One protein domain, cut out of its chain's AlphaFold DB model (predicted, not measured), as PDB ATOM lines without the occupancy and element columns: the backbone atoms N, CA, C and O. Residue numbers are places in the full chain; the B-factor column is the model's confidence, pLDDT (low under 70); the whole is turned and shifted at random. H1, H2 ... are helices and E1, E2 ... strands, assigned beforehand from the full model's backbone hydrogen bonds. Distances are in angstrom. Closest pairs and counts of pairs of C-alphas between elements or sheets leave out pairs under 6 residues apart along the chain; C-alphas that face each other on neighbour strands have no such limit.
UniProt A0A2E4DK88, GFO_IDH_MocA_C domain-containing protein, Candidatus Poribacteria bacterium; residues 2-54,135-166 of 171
ATOM      1  N   SER A   2      17.210  20.068   9.442       98.00
ATOM      2  CA  SER A   2      15.948  19.536   9.971       98.00
ATOM      3  C   SER A   2      16.211  18.854  11.306       98.00
ATOM      4  O   SER A   2      17.291  18.292  11.475       98.00
ATOM      5  N   ALA A   3      15.257  18.890  12.227       98.12
ATOM      6  CA  ALA A   3      15.361  18.194  13.502       98.12
ATOM      7  C   ALA A   3      14.055  17.511  13.885       98.12
ATOM      8  O   ALA A   3      12.977  17.944  13.478       98.12
ATOM      9  N   HIS A   4      14.200  16.467  14.690       97.94
ATOM     10  CA  HIS A   4      13.133  15.801  15.407       97.94
ATOM     11  C   HIS A   4      13.481  15.840  16.897       97.94
ATOM     12  O   HIS A   4      14.545  15.375  17.306       97.94
ATOM     13  N   VAL A   5      12.607  16.449  17.690       98.19
ATOM     14  CA  VAL A   5      12.778  16.606  19.135       98.19
ATOM     15  C   VAL A   5      11.608  15.930  19.827       98.19
ATOM     16  O   VAL A   5      10.452  16.235  19.526       98.19
ATOM     17  N   THR A   6      11.909  15.034  20.760       97.81
ATOM     18  CA  THR A   6      10.901  14.305  21.529       97.81
ATOM     19  C   THR A   6      11.128  14.414  23.028       97.81
ATOM     20  O   THR A   6      12.235  14.693  23.490       97.81
ATOM     21  N   GLU A   7      10.049  14.227  23.781       96.88
ATOM     22  CA  GLU A   7      10.045  14.086  25.233       96.88
ATOM     23  C   GLU A   7       9.194  12.873  25.595       96.88
ATOM     24  O   GLU A   7       8.042  12.787  25.181       96.88
ATOM     25  N   VAL A   8       9.755  11.887  26.304       92.69
ATOM     26  CA  VAL A   8       9.031  10.650  26.669       92.69
ATOM     27  C   VAL A   8       8.345   9.991  25.447       92.69
ATOM     28  O   VAL A   8       7.278   9.393  25.545       92.69
ATOM     29  N   LYS A   9       9.013  10.046  24.282       89.75
ATOM     30  CA  LYS A   9       8.561   9.529  22.969       89.75
ATOM     31  C   LYS A   9       7.409  10.295  22.302       89.75
ATOM     32  O   LYS A   9       6.915   9.829  21.276       89.75
ATOM     33  N   GLU A  10       7.020  11.452  22.820       96.31
ATOM     34  CA  GLU A  10       6.063  12.354  22.176       96.31
ATOM     35  C   GLU A  10       6.795  13.488  21.448       96.31
ATOM     36  O   GLU A  10       7.875  13.907  21.865       96.31
ATOM     37  N   GLU A  11       6.241  13.960  20.326       97.25
ATOM     38  CA  GLU A  11       6.790  15.112  19.599       97.25
ATOM     39  C   GLU A  11       6.719  16.363  20.479       97.25
ATOM     40  O   GLU A  11       5.646  16.730  20.957       97.25
ATOM     41  N   VAL A  12       7.843  17.066  20.631       97.69
ATOM     42  CA  VAL A  12       7.870  18.298  21.423       97.69
ATOM     43  C   VAL A  12       7.001  19.378  20.784       97.69
ATOM     44  O   VAL A  12       7.163  19.727  19.609       97.69
ATOM     45  N   GLY A  13       6.125  19.934  21.618       96.50
ATOM     46  CA  GLY A  13       5.353  21.152  21.410       96.50
ATOM     47  C   GLY A  13       5.649  22.206  22.481       96.50
ATOM     48  O   GLY A  13       6.567  22.074  23.290       96.50
ATOM     49  N   LEU A  14       4.866  23.281  22.486       96.38
ATOM     50  CA  LEU A  14       5.047  24.414  23.407       96.38
ATOM     51  C   LEU A  14       4.623  24.109  24.847       96.38
ATOM     52  O   LEU A  14       5.104  24.721  25.793       96.38
ATOM     53  N   ASP A  15       3.737  23.138  25.001       95.81
ATOM     54  CA  ASP A  15       3.307  22.538  26.259       95.81
ATOM     55  C   ASP A  15       4.430  21.786  26.994       95.81
ATOM     56  O   ASP A  15       4.349  21.608  28.207       95.81
ATOM     57  N   HIS A  16       5.501  21.414  26.289       96.94
ATOM     58  CA  HIS A  16       6.678  20.748  26.856       96.94
ATOM     59  C   HIS A  16       7.753  21.730  27.361       96.94
ATOM     60  O   HIS A  16       8.795  21.318  27.885       96.94
ATOM     61  N   VAL A  17       7.545  23.039  27.178       97.00
ATOM     62  CA  VAL A  17       8.533  24.063  27.528       97.00
ATOM     63  C   VAL A  17       8.678  24.183  29.039       97.00
ATOM     64  O   VAL A  17       7.704  24.320  29.778       97.00
ATOM     65  N   ARG A  18       9.928  24.198  29.504       95.62
ATOM     66  CA  ARG A  18      10.281  24.363  30.916       95.62
ATOM     67  C   ARG A  18      11.479  25.283  31.102       95.62
ATOM     68  O   ARG A  18      12.296  25.477  30.200       95.62
ATOM     69  N   VAL A  19      11.602  25.810  32.316       95.25
ATOM     70  CA  VAL A  19      12.795  26.538  32.756       95.25
ATOM     71  C   VAL A  19      13.870  25.512  33.151       95.25
ATOM     72  O   VAL A  19      13.603  24.674  34.015       95.25
ATOM     73  N   PRO A  20      15.057  25.526  32.522       93.31
ATOM     74  CA  PRO A  20      16.162  24.644  32.895       93.31
ATOM     75  C   PRO A  20      16.832  25.072  34.208       93.31
ATOM     76  O   PRO A  20      16.575  26.142  34.753       93.31
ATOM     77  N   THR A  21      17.744  24.233  34.699       93.31
ATOM     78  CA  THR A  21      18.575  24.520  35.881       93.31
ATOM     79  C   THR A  21      19.724  25.492  35.605       93.31
ATOM     80  O   THR A  21      20.317  26.015  36.543       93.31
ATOM     81  N   GLU A  22      20.051  25.726  34.334       91.12
ATOM     82  CA  GLU A  22      21.133  26.603  33.876       91.12
ATOM     83  C   GLU A  22      20.565  27.821  33.129       91.12
ATOM     84  O   GLU A  22      19.472  27.733  32.572       91.12
ATOM     85  N   PRO A  23      21.265  28.967  33.068       90.12
ATOM     86  CA  PRO A  23      20.746  30.196  32.460       90.12
ATOM     87  C   PRO A  23      20.826  30.180  30.920       90.12
ATOM     88  O   PRO A  23      21.427  31.060  30.310       90.12
ATOM     89  N   VAL A  24      20.218  29.178  30.280       90.06
ATOM     90  CA  VAL A  24      20.313  28.927  28.826       90.06
ATOM     91  C   VAL A  24      19.040  29.278  28.043       90.06
ATOM     92  O   VAL A  24      18.959  29.027  26.845       90.06
ATOM     93  N   GLY A  25      18.048  29.888  28.698       92.56
ATOM     94  CA  GLY A  25      16.724  30.139  28.114       92.56
ATOM     95  C   GLY A  25      15.774  28.941  28.260       92.56
ATOM     96  O   GLY A  25      16.119  27.968  28.924       92.56
ATOM     97  N   PRO A  26      14.544  29.010  27.722       95.69
ATOM     98  CA  PRO A  26      13.581  27.917  27.836       95.69
ATOM     99  C   PRO A  26      14.045  26.677  27.062       95.69
ATOM    100  O   PRO A  26      14.581  26.790  25.963       95.69
ATOM    101  N   VAL A  27      13.792  25.489  27.614       96.19
ATOM    102  CA  VAL A  27      14.165  24.202  27.000       96.19
ATOM    103  C   VAL A  27      12.958  23.281  26.883       96.19
ATOM    104  O   VAL A  27      11.995  23.405  27.639       96.19
ATOM    105  N   ALA A  28      13.031  22.330  25.957       96.62
ATOM    106  CA  ALA A  28      12.075  21.235  25.811       96.62
ATOM    107  C   ALA A  28      12.779  19.994  25.238       96.62
ATOM    108  O   ALA A  28      13.837  20.123  24.610       96.62
ATOM    109  N   GLY A  29      12.199  18.811  25.438       96.44
ATOM    110  CA  GLY A  29      12.733  17.555  24.916       96.44
ATOM    111  C   GLY A  29      13.697  16.847  25.862       96.44
ATOM    112  O   GLY A  29      14.344  17.460  26.719       96.44
ATOM    113  N   ASP A  30      13.785  15.533  25.692       96.06
ATOM    114  CA  ASP A  30      14.795  14.654  26.283       96.06
ATOM    115  C   ASP A  30      15.598  13.878  25.227       96.06
ATOM    116  O   ASP A  30      16.642  13.318  25.569       96.06
ATOM    117  N   CYS A  31      15.158  13.905  23.963       96.69
ATOM    118  CA  CYS A  31      15.852  13.367  22.800       96.69
ATOM    119  C   CYS A  31      15.813  14.378  21.643       96.69
ATOM    120  O   CYS A  31      14.763  14.931  21.312       96.69
ATOM    121  N   ILE A  32      16.961  14.611  21.014       96.94
ATOM    122  CA  ILE A  32      17.153  15.521  19.886       96.94
ATOM    123  C   ILE A  32      17.922  14.769  18.809       96.94
ATOM    124  O   ILE A  32      19.030  14.300  19.052       96.94
ATOM    125  N   GLU A  33      17.355  14.733  17.611       97.50
ATOM    126  CA  GLU A  33      17.969  14.207  16.396       97.50
ATOM    127  C   GLU A  33      18.003  15.344  15.374       97.50
ATOM    128  O   GLU A  33      16.958  15.887  15.013       97.50
ATOM    129  N   SER A  34      19.184  15.767  14.922       98.19
ATOM    130  CA  SER A  34      19.335  16.911  14.013       98.19
ATOM    131  C   SER A  34      20.247  16.605  12.834       98.19
ATOM    132  O   SER A  34      21.339  16.066  12.983       98.19
ATOM    133  N   TYR A  35      19.812  17.024  11.647       98.31
ATOM    134  CA  TYR A  35      20.556  16.915  10.398       98.31
ATOM    135  C   TYR A  35      20.900  18.300   9.834       98.31
ATOM    136  O   TYR A  35      20.026  19.147   9.594       98.31
ATOM    137  N   PHE A  36      22.182  18.502   9.547       97.94
ATOM    138  CA  PHE A  36      22.762  19.724   9.004       97.94
ATOM    139  C   PHE A  36      23.356  19.466   7.619       97.94
ATOM    140  O   PHE A  36      24.052  18.480   7.399       97.94
ATOM    141  N   ALA A  37      23.112  20.389   6.690       96.88
ATOM    142  CA  ALA A  37      23.725  20.394   5.367       96.88
ATOM    143  C   ALA A  37      24.412  21.747   5.166       96.88
ATOM    144  O   ALA A  37      23.754  22.792   5.247       96.88
ATOM    145  N   PHE A  38      25.722  21.722   4.942       95.06
ATOM    146  CA  PHE A  38      26.559  22.908   4.798       95.06
ATOM    147  C   PHE A  38      26.770  23.258   3.321       95.06
ATOM    148  O   PHE A  38      26.669  22.409   2.436       95.06
ATOM    149  N   LYS A  39      27.092  24.528   3.036       93.19
ATOM    150  CA  LYS A  39      27.301  25.018   1.657       93.19
ATOM    151  C   LYS A  39      28.425  24.288   0.915       93.19
ATOM    152  O   LYS A  39      28.377  24.208  -0.305       93.19
ATOM    153  N   SER A  40      29.413  23.768   1.643       94.38
ATOM    154  CA  SER A  40      30.519  22.976   1.096       94.38
ATOM    155  C   SER A  40      30.100  21.582   0.615       94.38
ATOM    156  O   SER A  40      30.912  20.888   0.019       94.38
ATOM    157  N   GLY A  41      28.864  21.150   0.889       94.38
ATOM    158  CA  GLY A  41      28.403  19.782   0.647       94.38
ATOM    159  C   GLY A  41      28.657  18.830   1.817       94.38
ATOM    160  O   GLY A  41      28.117  17.729   1.819       94.38
ATOM    161  N   VAL A  42      29.409  19.260   2.839       96.19
ATOM    162  CA  VAL A  42      29.554  18.513   4.096       96.19
ATOM    163  C   VAL A  42      28.202  18.439   4.803       96.19
ATOM    164  O   VAL A  42      27.416  19.392   4.791       96.19
ATOM    165  N   THR A  43      27.937  17.309   5.446       97.12
ATOM    166  CA  THR A  43      26.742  17.090   6.259       97.12
ATOM    167  C   THR A  43      27.131  16.771   7.690       97.12
ATOM    168  O   THR A  43      28.158  16.141   7.921       97.12
ATOM    169  N   GLY A  44      26.303  17.184   8.643       96.81
ATOM    170  CA  GLY A  44      26.473  16.872  10.057       96.81
ATOM    171  C   GLY A  44      25.226  16.207  10.613       96.81
ATOM    172  O   GLY A  44      24.107  16.593  10.265       96.81
ATOM    173  N   PHE A  45      25.424  15.232  11.487       97.12
ATOM    174  CA  PHE A  45      24.366  14.631  12.282       97.12
ATOM    175  C   PHE A  45      24.676  14.857  13.757       97.12
ATOM    176  O   PHE A  45      25.825  14.718  14.173       97.12
ATOM    177  N   TYR A  46      23.666  15.253  14.519       96.00
ATOM    178  CA  TYR A  46      23.783  15.481  15.950       96.00
ATOM    179  C   TYR A  46      22.663  14.743  16.665       96.00
ATOM    180  O   TYR A  46      21.488  15.002  16.393       96.00
ATOM    181  N   ASP A  47      23.050  13.873  17.592       94.38
ATOM    182  CA  ASP A  47      22.153  13.156  18.478       94.38
ATOM    183  C   ASP A  47      22.437  13.526  19.940       94.38
ATOM    184  O   ASP A  47      23.570  13.538  20.429       94.38
ATOM    185  N   SER A  48      21.386  13.837  20.686       93.12
ATOM    186  CA  SER A  48      21.486  14.062  22.124       93.12
ATOM    187  C   SER A  48      20.288  13.446  22.803       93.12
ATOM    188  O   SER A  48      19.154  13.686  22.408       93.12
ATOM    189  N   ARG A  49      20.534  12.626  23.821       92.75
ATOM    190  CA  ARG A  49      19.475  11.931  24.542       92.75
ATOM    191  C   ARG A  49      19.812  11.803  26.017       92.75
ATOM    192  O   ARG A  49      20.953  11.506  26.377       92.75
ATOM    193  N   LYS A  50      18.811  12.008  26.867       92.38
ATOM    194  CA  LYS A  50      18.944  11.955  28.329       92.38
ATOM    195  C   LYS A  50      19.353  10.568  28.834       92.38
ATOM    196  O   LYS A  50      20.075  10.467  29.820       92.38
ATOM    197  N   ASP A  51      18.900   9.511  28.169       90.56
ATOM    198  CA  ASP A  51      19.124   8.105  28.526       90.56
ATOM    199  C   ASP A  51      20.245   7.440  27.699       90.56
ATOM    200  O   ASP A  51      20.238   6.226  27.487       90.56
ATOM    201  N   ARG A  52      21.217   8.222  27.203       88.31
ATOM    202  CA  ARG A  52      22.329   7.707  26.387       88.31
ATOM    203  C   ARG A  52      23.197   6.724  27.176       88.31
ATOM    204  O   ARG A  52      23.559   6.974  28.324       88.31
ATOM    205  N   PHE A  53      23.623   5.649  26.517       87.25
ATOM    206  CA  PHE A  53      24.712   4.809  27.012       87.25
ATOM    207  C   PHE A  53      26.076   5.451  26.705       87.25
ATOM    208  O   PHE A  53      26.378   5.747  25.550       87.25
ATOM    209  N   GLY A  54      26.916   5.620  27.731       81.50
ATOM    210  CA  GLY A  54      28.260   6.189  27.596       81.50
ATOM    211  C   GLY A  54      28.284   7.716  27.460       81.50
ATOM    212  O   GLY A  54      27.272   8.398  27.609       81.50
ATOM    213  N   ALA A 135      32.811  35.476  18.658       94.44
ATOM    214  CA  ALA A 135      31.400  35.809  18.851       94.44
ATOM    215  C   ALA A 135      30.529  35.365  17.658       94.44
ATOM    216  O   ALA A 135      29.378  34.974  17.847       94.44
ATOM    217  N   SER A 136      31.068  35.387  16.433       94.94
ATOM    218  CA  SER A 136      30.379  34.849  15.253       94.94
ATOM    219  C   SER A 136      30.153  33.342  15.345       94.94
ATOM    220  O   SER A 136      29.060  32.886  15.004       94.94
ATOM    221  N   ASP A 137      31.133  32.585  15.847       95.25
ATOM    222  CA  ASP A 137      31.000  31.135  16.033       95.25
ATOM    223  C   ASP A 137      29.958  30.821  17.109       95.25
ATOM    224  O   ASP A 137      29.111  29.949  16.916       95.25
ATOM    225  N   ALA A 138      29.937  31.602  18.194       94.12
ATOM    226  CA  ALA A 138      28.918  31.490  19.234       94.12
ATOM    227  C   ALA A 138      27.500  31.747  18.690       94.12
ATOM    228  O   ALA A 138      26.568  31.011  19.017       94.12
ATOM    229  N   VAL A 139      27.325  32.749  17.818       94.75
ATOM    230  CA  VAL A 139      26.034  33.011  17.159       94.75
ATOM    231  C   VAL A 139      25.637  31.855  16.239       94.75
ATOM    232  O   VAL A 139      24.482  31.436  16.271       94.75
ATOM    233  N   ALA A 140      26.567  31.319  15.444       95.06
ATOM    234  CA  ALA A 140      26.291  30.185  14.564       95.06
ATOM    235  C   ALA A 140      25.900  28.924  15.358       95.06
ATOM    236  O   ALA A 140      24.916  28.266  15.022       95.06
ATOM    237  N   ALA A 141      26.613  28.625  16.448       95.56
ATOM    238  CA  ALA A 141      26.286  27.519  17.343       95.56
ATOM    239  C   ALA A 141      24.906  27.703  17.991       95.56
ATOM    240  O   ALA A 141      24.099  26.771  18.008       95.56
ATOM    241  N   LEU A 142      24.590  28.917  18.457       95.06
ATOM    242  CA  LEU A 142      23.281  29.221  19.027       95.06
ATOM    243  C   LEU A 142      22.162  29.038  17.997       95.06
ATOM    244  O   LEU A 142      21.152  28.416  18.314       95.06
ATOM    245  N   GLU A 143      22.349  29.516  16.762       96.25
ATOM    246  CA  GLU A 143      21.407  29.268  15.667       96.25
ATOM    247  C   GLU A 143      21.194  27.770  15.426       96.25
ATOM    248  O   GLU A 143      20.059  27.348  15.221       96.25
ATOM    249  N   MET A 144      22.246  26.948  15.465       96.50
ATOM    250  CA  MET A 144      22.107  25.497  15.306       96.50
ATOM    251  C   MET A 144      21.274  24.872  16.432       96.50
ATOM    252  O   MET A 144      20.410  24.041  16.149       96.50
ATOM    253  N   ILE A 145      21.481  25.312  17.678       95.81
ATOM    254  CA  ILE A 145      20.732  24.845  18.855       95.81
ATOM    255  C   ILE A 145      19.256  25.233  18.741       95.81
ATOM    256  O   ILE A 145      18.380  24.367  18.736       95.81
ATOM    257  N   VAL A 146      18.949  26.527  18.604       96.25
ATOM    258  CA  VAL A 146      17.547  26.973  18.552       96.25
ATOM    259  C   VAL A 146      16.869  26.592  17.232       96.25
ATOM    260  O   VAL A 146      15.654  26.399  17.181       96.25
ATOM    261  N   GLY A 147      17.642  26.409  16.163       97.12
ATOM    262  CA  GLY A 147      17.173  25.926  14.870       97.12
ATOM    263  C   GLY A 147      16.556  24.532  14.947       97.12
ATOM    264  O   GLY A 147      15.595  24.269  14.219       97.12
ATOM    265  N   ALA A 148      17.026  23.673  15.860       97.62
ATOM    266  CA  ALA A 148      16.411  22.372  16.110       97.62
ATOM    267  C   ALA A 148      14.968  22.521  16.613       97.62
ATOM    268  O   ALA A 148      14.049  21.937  16.033       97.62
ATOM    269  N   TYR A 149      14.738  23.392  17.599       97.56
ATOM    270  CA  TYR A 149      13.388  23.691  18.086       97.56
ATOM    271  C   TYR A 149      12.512  24.333  17.015       97.56
ATOM    272  O   TYR A 149      11.374  23.912  16.820       97.56
ATOM    273  N   GLN A 150      13.035  25.312  16.270       97.62
ATOM    274  CA  GLN A 150      12.261  25.917  15.187       97.62
ATOM    275  C   GLN A 150      11.879  24.876  14.125       97.62
ATOM    276  O   GLN A 150      10.748  24.883  13.638       97.62
ATOM    277  N   SER A 151      12.795  23.971  13.769       97.88
ATOM    278  CA  SER A 151      12.521  22.909  12.803       97.88
ATOM    279  C   SER A 151      11.433  21.955  13.297       97.88
ATOM    280  O   SER A 151      10.536  21.645  12.514       97.88
ATOM    281  N   GLN A 152      11.496  21.540  14.566       97.69
ATOM    282  CA  GLN A 152      10.492  20.686  15.204       97.69
ATOM    283  C   GLN A 152       9.108  21.348  15.171       97.69
ATOM    284  O   GLN A 152       8.162  20.798  14.612       97.69
ATOM    285  N   LEU A 153       8.995  22.563  15.718       96.94
ATOM    286  CA  LEU A 153       7.709  23.246  15.895       96.94
ATOM    287  C   LEU A 153       7.038  23.615  14.570       96.94
ATOM    288  O   LEU A 153       5.815  23.603  14.459       96.94
ATOM    289  N   THR A 154       7.834  23.948  13.553       96.44
ATOM    290  CA  THR A 154       7.311  24.311  12.226       96.44
ATOM    291  C   THR A 154       7.128  23.113  11.299       96.44
ATOM    292  O   THR A 154       6.556  23.274  10.221       96.44
ATOM    293  N   LYS A 155       7.624  21.928  11.685       96.88
ATOM    294  CA  LYS A 155       7.661  20.715  10.850       96.88
ATOM    295  C   LYS A 155       8.301  20.964   9.478       96.88
ATOM    296  O   LYS A 155       7.905  20.387   8.465       96.88
ATOM    297  N   ALA A 156       9.288  21.859   9.436       96.69
ATOM    298  CA  ALA A 156       9.904  22.347   8.211       96.69
ATOM    299  C   ALA A 156      11.417  22.521   8.367       96.69
ATOM    300  O   ALA A 156      11.954  22.629   9.467       96.69
ATOM    301  N   ARG A 157      12.121  22.578   7.232       96.88
ATOM    302  CA  ARG A 157      13.564  22.848   7.219       96.88
ATOM    303  C   ARG A 157      13.857  24.291   7.629       96.88
ATOM    304  O   ARG A 157      13.233  25.220   7.120       96.88
ATOM    305  N   VAL A 158      14.891  24.475   8.447       97.12
ATOM    306  CA  VAL A 158      15.408  25.793   8.849       97.12
ATOM    307  C   VAL A 158      16.671  26.127   8.056       97.12
ATOM    308  O   VAL A 158      17.569  25.292   7.906       97.12
ATOM    309  N   SER A 159      16.729  27.342   7.508       96.44
ATOM    310  CA  SER A 159      17.904  27.888   6.821       96.44
ATOM    311  C   SER A 159      18.789  28.678   7.780       96.44
ATOM    312  O   SER A 159      18.261  29.386   8.636       96.44
ATOM    313  N   PHE A 160      20.102  28.643   7.549       94.62
ATOM    314  CA  PHE A 160      21.070  29.516   8.212       94.62
ATOM    315  C   PHE A 160      21.589  30.597   7.246       94.62
ATOM    316  O   PHE A 160      21.817  30.284   6.070       94.62
ATOM    317  N   PRO A 161      21.793  31.847   7.700       95.50
ATOM    318  CA  PRO A 161      21.434  32.355   9.027       95.50
ATOM    319  C   PRO A 161      19.915  32.352   9.264       95.50
ATOM    320  O   PRO A 161      19.127  32.457   8.318       95.50
ATOM    321  N   MET A 162      19.493  32.215  10.522       95.31
ATOM    322  CA  MET A 162      18.071  32.145  10.865       95.31
ATOM    323  C   MET A 162      17.382  33.492  10.624       95.31
ATOM    324  O   MET A 162      17.872  34.549  11.024       95.31
ATOM    325  N   LYS A 163      16.210  33.448   9.973       92.50
ATOM    326  CA  LYS A 163      15.379  34.641   9.729       92.50
ATOM    327  C   LYS A 163      14.712  35.145  11.009       92.50
ATOM    328  O   LYS A 163      14.686  36.347  11.246       92.50
ATOM    329  N   ASN A 164      14.165  34.231  11.812       89.19
ATOM    330  CA  ASN A 164      13.621  34.558  13.123       89.19
ATOM    331  C   ASN A 164      14.753  34.523  14.155       89.19
ATOM    332  O   ASN A 164      15.425  33.507  14.293       89.19
ATOM    333  N   ARG A 165      14.964  35.646  14.846       90.69
ATOM    334  CA  ARG A 165      15.982  35.810  15.895       90.69
ATOM    335  C   ARG A 165      15.407  35.710  17.310       90.69
ATOM    336  O   ARG A 165      16.154  35.869  18.266       90.69
ATOM    337  N   GLN A 166      14.101  35.481  17.441       92.88
ATOM    338  CA  GLN A 166      13.464  35.191  18.723       92.88
ATOM    339  C   GLN A 166      13.657  33.721  19.088       92.88
ATOM    340  O   GLN A 166      13.736  32.859  18.208       92.88
TER     341      GLN A 166
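This is residues 2 to 54 and 135 to 166 of the 171 residues of the protein "GFO_IDH_MocA_C domain-containing protein" of Candidatus Poribacteria bacterium (UniProt A0A2E4DK88). A small sheet of three antiparallel strands, E1, E2 and E3, forms a wall, with one long helix, H1, lying slantwise over one face and no named element over the other. The long loop of residues 8 to 30, between E1 and E2, reaches out past one end of the sheet on the side where H1 lies, and residues 155 to 166 fold back along H1. The printed part has 85 residues, with three named strands and then one named helix in the order E1, E2, E3, H1, and the sheet's order is E1, E2, E3. The class is mixed, helices and strands, with under half of the residues, 40, in named elements. The whole is compact, with a radius of gyration of the C-alphas of 13.1 A and spans of 35 by 27 by 27 A.

E2, residues 31 to 37, is 20.4 A from first to last C-alpha. E1, residues 2 to 7, is 17.2 A long and begins at C-alpha 2 (15.948, 19.536, 9.971). E3, residues 43 to 49, is 20.3 A long and ends at C-alpha 49 (19.475, 11.931, 24.542). H1, residues 135 to 154, is 27.5 A long, from C-alpha 135 (31.400, 35.809, 18.851) to C-alpha 154 (7.311, 24.311, 12.226).

The three strands make a meander, each strand the antiparallel neighbour of the one before, with E1 and E3 as edge strands. E1 and E2 form a hairpin with directions at 177 degrees; N 4 and O 33 are within hydrogen-bond range at 2.8 A. E2 and E3 form a hairpin at 173 degrees, with N 34 and O 46 at 2.8 A. Residues 6 to 7 of E1 also pair antiparallel with residues 10 to 11. H1 is on the sheet, in two layers, a helix on one face of a sheet, at a height over the sheet of 10.6 A. It lies over E1 and E2, and on the local plane its line stands at 59 degrees to E2, slantwise to the strands but only just short of across. The closest C-alphas of E1 and H1 are those of Ala 3 and Ala 148, 5.0 A apart; those of E2 and H1 are Ser 34 and Ala 148, 6.5 A apart. H1 has a kink of 29 degrees near residue 148, and 15 of its 16 O i to N i+4 pairs are within hydrogen-bond range.

The two C-alphas farthest apart are those of Asp 15 and Ser 40, at 37.1 A. The link E1 to E2 is long, with 23 residues, and the link E2 to E3 is tight. The link E3 to H1 runs across the cut, where residues 55 to 134 are not printed and C-alphas 54 and 135 are 31.0 A apart. The mean pLDDT of the printed part is 95.1, and no printed residue is under 70.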